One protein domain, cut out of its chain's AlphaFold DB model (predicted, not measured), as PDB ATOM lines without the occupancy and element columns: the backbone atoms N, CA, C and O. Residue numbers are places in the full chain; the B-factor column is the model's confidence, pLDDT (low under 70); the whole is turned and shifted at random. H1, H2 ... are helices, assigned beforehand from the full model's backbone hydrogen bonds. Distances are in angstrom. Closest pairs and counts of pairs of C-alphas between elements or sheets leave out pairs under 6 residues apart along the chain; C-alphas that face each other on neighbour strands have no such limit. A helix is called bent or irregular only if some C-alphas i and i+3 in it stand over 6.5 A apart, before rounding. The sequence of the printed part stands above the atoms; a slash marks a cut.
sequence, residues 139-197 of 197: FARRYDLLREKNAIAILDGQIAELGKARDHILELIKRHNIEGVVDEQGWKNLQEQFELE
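Overview. This is residues 139 to 197 of the 197 residues of an uncharacterized protein of Desulfoprunum benzoelyticum (UniProt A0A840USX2). One long, straight helix, H1, makes the length of this domain, and a much shorter helix, H2, folds back beside its later part to give a lopsided helical hairpin. The first part of H1, residues 139 to 161, sticks out with nothing beside it, and the turn between the helices lies at the opposite end of the rod. The printed part has 59 residues, with two named helices in the order H1, H2 and no named strand; the class is all helix. The whole is extended, with a radius of gyration of the C-alphas of 19.0 A, and its C-alphas span 62 by 17 by 8 A along the three main axes.

Along the chain. H1 is residues 139 to 179, 59.9 A from first to last C-alpha, beginning at C-alpha 139 at (21.360, -10.447, -18.216) and ending at C-alpha 179 at (62.280, 14.234, 17.955). H2 is residues 184 to 196, 18.6 A long in the same measure, and ends at C-alpha 196 at (37.982, 9.125, 15.099).

Arrangement. H1 touches H2 with residues 166 to 173 alone. Their closest C-alphas, those of Arg 166 and Phe 194, are 7.2 A apart. The two helices run opposite ways at a shallow tilt of 17 degrees and form a helical hairpin. Their centres are 21.7 A apart. In H2 every O i to N i+4 pair is within hydrogen-bond range, and in H1 36 of 37 are. Neither helix is bent or irregular.

Size, cuts and confidence. The outline is a rod, and the two C-alphas farthest apart, those of Phe 139 and Val 182, are 62.2 A apart. The link from H1 to H2, four residues, is tight. Residues 178 to 185 also stand free. The printed part has no cut and ends at residue 197, the chain's last residue. The mean pLDDT of the printed part is 82.5; it is under 70 at residues 180 to 187, 190, 193 to 194 and 196 to 197.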
ATOM      1  N   PHE A 139      20.910 -11.839 -18.229       91.44
ATOM      2  CA  PHE A 139      21.360 -10.447 -18.216       91.44
ATOM      3  C   PHE A 139      20.751  -9.657 -17.061       91.44
ATOM      4  O   PHE A 139      21.474  -8.920 -16.392       91.44
ATOM      5  N   ALA A 140      19.456  -9.848 -16.789       91.94
ATOM      6  CA  ALA A 140      18.800  -9.217 -15.649       91.94
ATOM      7  C   ALA A 140      19.481  -9.608 -14.328       91.94
ATOM      8  O   ALA A 140      19.847  -8.736 -13.548       91.94
ATOM      9  N   ARG A 141      19.758 -10.901 -14.110       92.75
ATOM     10  CA  ARG A 141      20.476 -11.348 -12.902       92.75
ATOM     11  C   ARG A 141      21.932 -10.890 -12.849       92.75
ATOM     12  O   ARG A 141      22.449 -10.601 -11.774       92.75
ATOM     13  N   ARG A 142      22.611 -10.832 -13.996       93.25
ATOM     14  CA  ARG A 142      23.995 -10.353 -14.095       93.25
ATOM     15  C   ARG A 142      24.107  -8.894 -13.665       93.25
ATOM     16  O   ARG A 142      25.107  -8.529 -13.057       93.25
ATOM     17  N   TYR A 143      23.099  -8.080 -13.972       91.56
ATOM     18  CA  TYR A 143      23.070  -6.673 -13.588       91.56
ATOM     19  C   TYR A 143      23.151  -6.488 -12.067       91.56
ATOM     20  O   TYR A 143      23.980  -5.711 -11.597       91.56
ATOM     21  N   ASP A 144      22.370  -7.257 -11.305       91.50
ATOM     22  CA  ASP A 144      22.400  -7.203  -9.840       91.50
ATOM     23  C   ASP A 144      23.788  -7.569  -9.296       91.50
ATOM     24  O   ASP A 144      24.343  -6.856  -8.464       91.50
ATOM     25  N   LEU A 145      24.404  -8.627  -9.830       93.38
ATOM     26  CA  LEU A 145      25.742  -9.063  -9.415       93.38
ATOM     27  C   LEU A 145      26.834  -8.040  -9.753       93.38
ATOM     28  O   LEU A 145      27.749  -7.825  -8.959       93.38
ATOM     29  N   LEU A 146      26.738  -7.382 -10.911       93.88
ATOM     30  CA  LEU A 146      27.655  -6.303 -11.282       93.88
ATOM     31  C   LEU A 146      27.534  -5.108 -10.341       93.88
ATOM     32  O   LEU A 146      28.547  -4.496 -10.006       93.88
ATOM     33  N   ARG A 147      26.315  -4.782  -9.900       92.69
ATOM     34  CA  ARG A 147      26.099  -3.708  -8.931       92.69
ATOM     35  C   ARG A 147      26.816  -4.002  -7.616       92.69
ATOM     36  O   ARG A 147      27.529  -3.134  -7.124       92.69
ATOM     37  N   GLU A 148      26.684  -5.221  -7.094       94.19
ATOM     38  CA  GLU A 148      27.368  -5.624  -5.860       94.19
ATOM     39  C   GLU A 148      28.897  -5.669  -6.036       94.19
ATOM     40  O   GLU A 148      29.623  -5.149  -5.190       94.19
ATOM     41  N   LYS A 149      29.410  -6.182  -7.168       93.44
ATOM     42  CA  LYS A 149      30.852  -6.132  -7.493       93.44
ATOM     43  C   LYS A 149      31.381  -4.694  -7.484       93.44
ATOM     44  O   LYS A 149      32.450  -4.435  -6.938       93.44
ATOM     45  N   ASN A 150      30.636  -3.762  -8.076       92.81
ATOM     46  CA  ASN A 150      31.020  -2.353  -8.104       92.81
ATOM     47  C   ASN A 150      30.983  -1.723  -6.705       92.81
ATOM     48  O   ASN A 150      31.866  -0.936  -6.379       92.81
ATOM     49  N   ALA A 151      30.002  -2.079  -5.871       94.94
ATOM     50  CA  ALA A 151      29.935  -1.613  -4.487       94.94
ATOM     51  C   ALA A 151      31.141  -2.095  -3.665       94.94
ATOM     52  O   ALA A 151      31.762  -1.290  -2.973       94.94
ATOM     53  N   ILE A 152      31.523  -3.371  -3.804       95.19
ATOM     54  CA  ILE A 152      32.731  -3.931  -3.178       95.19
ATOM     55  C   ILE A 152      33.975  -3.164  -3.639       95.19
ATOM     56  O   ILE A 152      34.752  -2.716  -2.807       95.19
ATOM     57  N   ALA A 153      34.124  -2.926  -4.945       95.19
ATOM     58  CA  ALA A 153      35.276  -2.200  -5.482       95.19
ATOM     59  C   ALA A 153      35.391  -0.758  -4.944       95.19
ATOM     60  O   ALA A 153      36.496  -0.265  -4.725       95.19
ATOM     61  N   ILE A 154      34.260  -0.079  -4.716       95.31
ATOM     62  CA  ILE A 154      34.238   1.254  -4.095       95.31
ATOM     63  C   ILE A 154      34.700   1.175  -2.634       95.31
ATOM     64  O   ILE A 154      35.535   1.980  -2.223       95.31
ATOM     65  N   LEU A 155      34.184   0.210  -1.864       95.88
ATOM     66  CA  LEU A 155      34.562   0.013  -0.460       95.88
ATOM     67  C   LEU A 155      36.043  -0.356  -0.317       95.88
ATOM     68  O   LEU A 155      36.730   0.229   0.515       95.88
ATOM     69  N   ASP A 156      36.559  -1.247  -1.163       95.69
ATOM     70  CA  ASP A 156      37.980  -1.611  -1.190       95.69
ATOM     71  C   ASP A 156      38.867  -0.386  -1.459       95.69
ATOM     72  O   ASP A 156      39.905  -0.207  -0.819       95.69
ATOM     73  N   GLY A 157      38.437   0.500  -2.366       95.12
ATOM     74  CA  GLY A 157      39.118   1.768  -2.626       95.12
ATOM     75  C   GLY A 157      39.142   2.690  -1.405       95.12
ATOM     76  O   GLY A 157      40.183   3.261  -1.087       95.12
ATOM     77  N   GLN A 158      38.025   2.802  -0.682       94.31
ATOM     78  CA  GLN A 158      37.944   3.597   0.548       94.31
ATOM     79  C   GLN A 158      38.829   3.025   1.660       94.31
ATOM     80  O   GLN A 158      39.566   3.773   2.294       94.31
ATOM     81  N   ILE A 159      38.811   1.703   1.860       93.62
ATOM     82  CA  ILE A 159      39.670   1.015   2.835       93.62
ATOM     83  C   ILE A 159      41.146   1.249   2.507       93.62
ATOM     84  O   ILE A 159      41.944   1.499   3.410       93.62
ATOM     85  N   ALA A 160      41.525   1.195   1.228       95.31
ATOM     86  CA  ALA A 160      42.897   1.450   0.808       95.31
ATOM     87  C   ALA A 160      43.338   2.897   1.091       95.31
ATOM     88  O   ALA A 160      44.463   3.110   1.542       95.31
ATOM     89  N   GLU A 161      42.472   3.888   0.857       93.31
ATOM     90  CA  GLU A 161      42.761   5.295   1.170       93.31
ATOM     91  C   GLU A 161      42.845   5.549   2.683       93.31
ATOM     92  O   GLU A 161      43.814   6.156   3.141       93.31
ATOM     93  N   LEU A 162      41.911   5.011   3.474       91.94
ATOM     94  CA  LEU A 162      41.969   5.081   4.941       91.94
ATOM     95  C   LEU A 162      43.223   4.388   5.490       91.94
ATOM     96  O   LEU A 162      43.878   4.896   6.396       91.94
ATOM     97  N   GLY A 163      43.628   3.264   4.893       92.12
ATOM     98  CA  GLY A 163      44.882   2.591   5.228       92.12
ATOM     99  C   GLY A 163      46.110   3.486   5.031       92.12
ATOM    100  O   GLY A 163      46.990   3.501   5.889       92.12
ATOM    101  N   LYS A 164      46.155   4.277   3.948       93.56
ATOM    102  CA  LYS A 164      47.238   5.250   3.714       93.56
ATOM    103  C   LYS A 164      47.224   6.384   4.737       93.56
ATOM    104  O   LYS A 164      48.295   6.774   5.196       93.56
ATOM    105  N   ALA A 165      46.045   6.908   5.082       89.00
ATOM    106  CA  ALA A 165      45.901   7.961   6.088       89.00
ATOM    107  C   ALA A 165      46.411   7.486   7.457       89.00
ATOM    108  O   ALA A 165      47.312   8.102   8.031       89.00
ATOM    109  N   ARG A 166      45.954   6.309   7.899       88.81
ATOM    110  CA  ARG A 166      46.431   5.643   9.115       88.81
ATOM    111  C   ARG A 166      47.950   5.465   9.116       88.81
ATOM    112  O   ARG A 166      48.615   5.798  10.097       88.81
ATOM    113  N   ASP A 167      48.513   4.932   8.032       93.06
ATOM    114  CA  ASP A 167      49.955   4.684   7.932       93.06
ATOM    115  C   ASP A 167      50.760   5.998   7.976       93.06
ATOM    116  O   ASP A 167      51.820   6.049   8.606       93.06
ATOM    117  N   HIS A 168      50.232   7.076   7.388       90.25
ATOM    118  CA  HIS A 168      50.822   8.411   7.458       90.25
ATOM    119  C   HIS A 168      50.802   8.988   8.882       90.25
ATOM    120  O   HIS A 168      51.832   9.459   9.366       90.25
ATOM    121  N   ILE A 169      49.667   8.902   9.585       86.50
ATOM    122  CA  ILE A 169      49.541   9.355  10.981       86.50
ATOM    123  C   ILE A 169      50.514   8.586  11.885       86.50
ATOM    124  O   ILE A 169      51.222   9.188  12.697       86.50
ATOM    125  N   LEU A 170      50.625   7.265  11.709       87.25
ATOM    126  CA  LEU A 170      51.586   6.441  12.447       87.25
ATOM    127  C   LEU A 170      53.039   6.863  12.191       87.25
ATOM    128  O   LEU A 170      53.871   6.784  13.097       87.25
ATOM    129  N   GLU A 171      53.370   7.306  10.978       90.50
ATOM    130  CA  GLU A 171      54.696   7.844  10.674       90.50
ATOM    131  C   GLU A 171      54.947   9.184  11.383       90.50
ATOM    132  O   GLU A 171      56.017   9.365  11.969       90.50
ATOM    133  N   LEU A 172      53.963  10.091  11.394       85.31
ATOM    134  CA  LEU A 172      54.050  11.366  12.116       85.31
ATOM    135  C   LEU A 172      54.245  11.148  13.622       85.31
ATOM    136  O   LEU A 172      55.149  11.739  14.210       85.31
ATOM    137  N   ILE A 173      53.477  10.235  14.223       80.69
ATOM    138  CA  ILE A 173      53.622   9.832  15.630       80.69
ATOM    139  C   ILE A 173      55.031   9.296  15.912       80.69
ATOM    140  O   ILE A 173      55.663   9.683  16.896       80.69
ATOM    141  N   LYS A 174      55.556   8.418  15.045       83.88
ATOM    142  CA  LYS A 174      56.917   7.879  15.193       83.88
ATOM    143  C   LYS A 174      57.968   8.983  15.133       83.88
ATOM    144  O   LYS A 174      58.871   8.976  15.964       83.88
ATOM    145  N   ARG A 175      57.860   9.919  14.185       81.44
ATOM    146  CA  ARG A 175      58.789  11.057  14.082       81.44
ATOM    147  C   ARG A 175      58.724  11.942  15.321       81.44
ATOM    148  O   ARG A 175      59.766  12.218  15.900       81.44
ATOM    149  N   HIS A 176      57.522  12.286  15.778       72.38
ATOM    150  CA  HIS A 176      57.328  13.112  16.967       72.38
ATOM    151  C   HIS A 176      57.943  12.474  18.228       72.38
ATOM    152  O   HIS A 176      58.667  13.136  18.969       72.38
ATOM    153  N   ASN A 177      57.767  11.160  18.416       73.94
ATOM    154  CA  ASN A 177      58.404  10.421  19.513       73.94
ATOM    155  C   ASN A 177      59.942  10.375  19.417       73.94
ATOM    156  O   ASN A 177      60.611  10.318  20.446       73.94
ATOM    157  N   ILE A 178      60.515  10.379  18.207       74.94
ATOM    158  CA  ILE A 178      61.973  10.377  17.987       74.94
ATOM    159  C   ILE A 178      62.574  11.779  18.187       74.94
ATOM    160  O   ILE A 178      63.699  11.897  18.667       74.94
ATOM    161  N   GLU A 179      61.836  12.837  17.843       72.12
ATOM    162  CA  GLU A 179      62.280  14.234  17.955       72.12
ATOM    163  C   GLU A 179      62.287  14.756  19.404       72.12
ATOM    164  O   GLU A 179      62.927  15.769  19.685       72.12
ATOM    165  N   GLY A 180      61.638  14.059  20.346       59.66
ATOM    166  CA  GLY A 180      61.708  14.360  21.783       59.66
ATOM    167  C   GLY A 180      61.077  15.697  22.191       59.66
ATOM    168  O   GLY A 180      61.310  16.176  23.304       59.66
ATOM    169  N   VAL A 181      60.291  16.314  21.305       59.03
ATOM    170  CA  VAL A 181      59.598  17.580  21.558       59.03
ATOM    171  C   VAL A 181      58.286  17.284  22.281       59.03
ATOM    172  O   VAL A 181      57.368  16.715  21.705       59.03
ATOM    173  N   VAL A 182      58.199  17.675  23.555       57.25
ATOM    174  CA  VAL A 182      56.992  17.546  24.387       57.25
ATOM    175  C   VAL A 182      56.016  18.674  24.030       57.25
ATOM    176  O   VAL A 182      55.909  19.665  24.748       57.25
ATOM    177  N   ASP A 183      55.348  18.563  22.881       63.84
ATOM    178  CA  ASP A 183      54.184  19.395  22.559       63.84
ATOM    179  C   ASP A 183      52.903  18.600  22.851       63.84
ATOM    180  O   ASP A 183      52.361  17.891  21.999       63.84
ATOM    181  N   GLU A 184      52.429  18.700  24.098       62.66
ATOM    182  CA  GLU A 184      51.216  18.021  24.582       62.66
ATOM    183  C   GLU A 184      49.974  18.347  23.740       62.66
ATOM    184  O   GLU A 184      49.078  17.509  23.620       62.66
ATOM    185  N   GLN A 185      49.906  19.538  23.135       65.88
ATOM    186  CA  GLN A 185      48.741  19.977  22.368       65.88
ATOM    187  C   GLN A 185      48.720  19.335  20.971       65.88
ATOM    188  O   GLN A 185      47.670  18.881  20.511       65.88
ATOM    189  N   GLY A 186      49.882  19.258  20.315       66.50
ATOM    190  CA  GLY A 186      50.048  18.577  19.028       66.50
ATOM    191  C   GLY A 186      49.813  17.069  19.132       66.50
ATOM    192  O   GLY A 186      49.119  16.493  18.293       66.50
ATOM    193  N   TRP A 187      50.306  16.448  20.209       66.25
ATOM    194  CA  TRP A 187      50.090  15.028  20.489       66.25
ATOM    195  C   TRP A 187      48.608  14.685  20.677       66.25
ATOM    196  O   TRP A 187      48.107  13.716  20.106       66.25
ATOM    197  N   LYS A 188      47.877  15.513  21.431       72.19
ATOM    198  CA  LYS A 188      46.458  15.280  21.719       72.19
ATOM    199  C   LYS A 188      45.585  15.358  20.464       72.19
ATOM    200  O   LYS A 188      44.717  14.512  20.282       72.19
ATOM    201  N   ASN A 189      45.866  16.310  19.573       73.25
ATOM    202  CA  ASN A 189      45.144  16.451  18.305       73.25
ATOM    203  C   ASN A 189      45.404  15.272  17.352       73.25
ATOM    204  O   ASN A 189      44.481  14.807  16.690       73.25
ATOM    205  N   LEU A 190      46.644  14.771  17.291       69.00
ATOM    206  CA  LEU A 190      46.985  13.592  16.485       69.00
ATOM    207  C   LEU A 190      46.316  12.323  17.026       69.00
ATOM    208  O   LEU A 190      45.864  11.485  16.247       69.00
ATOM    209  N   GLN A 191      46.225  12.193  18.350       70.75
ATOM    210  CA  GLN A 191      45.583  11.050  18.987       70.75
ATOM    211  C   GLN A 191      44.051  11.082  18.842       70.75
ATOM    212  O   GLN A 191      43.461  10.050  18.540       70.75
ATOM    213  N   GLU A 192      43.413  12.252  18.953       74.19
ATOM    214  CA  GLU A 192      41.976  12.405  18.664       74.19
ATOM    215  C   GLU A 192      41.641  12.103  17.196       74.19
ATOM    216  O   GLU A 192      40.618  11.483  16.920       74.19
ATOM    217  N   GLN A 193      42.502  12.491  16.249       69.50
ATOM    218  CA  GLN A 193      42.306  12.166  14.831       69.50
ATOM    219  C   GLN A 193      42.444  10.668  14.545       69.50
ATOM    220  O   GLN A 193      41.684  10.141  13.743       69.50
ATOM    221  N   PHE A 194      43.362   9.976  15.225       69.81
ATOM    222  CA  PHE A 194      43.530   8.529  15.087       69.81
ATOM    223  C   PHE A 194      42.380   7.722  15.712       69.81
ATOM    224  O   PHE A 194      42.060   6.648  15.222       69.81
ATOM    225  N   GLU A 195      41.765   8.210  16.795       70.19
ATOM    226  CA  GLU A 195      40.628   7.532  17.443       70.19
ATOM    227  C   GLU A 195      39.275   7.779  16.746       70.19
ATOM    228  O   GLU A 195      38.311   7.061  17.018       70.19
ATOM    229  N   LEU A 196      39.186   8.791  15.874       63.06
ATOM    230  CA  LEU A 196      37.982   9.125  15.099       63.06
ATOM    231  C   LEU A 196      37.906   8.428  13.724       63.06
ATOM    232  O   LEU A 196      36.817   8.402  13.144       63.06
ATOM    233  N   GLU A 197      39.023   7.899  13.211       47.19
ATOM    234  CA  GLU A 197      39.091   7.039  12.009       47.19
ATOM    235  C   GLU A 197      38.746   5.572  12.320       47.19
ATOM    236  O   GLU A 197      38.056   4.951  11.476       47.19
TER     237      GLU A 197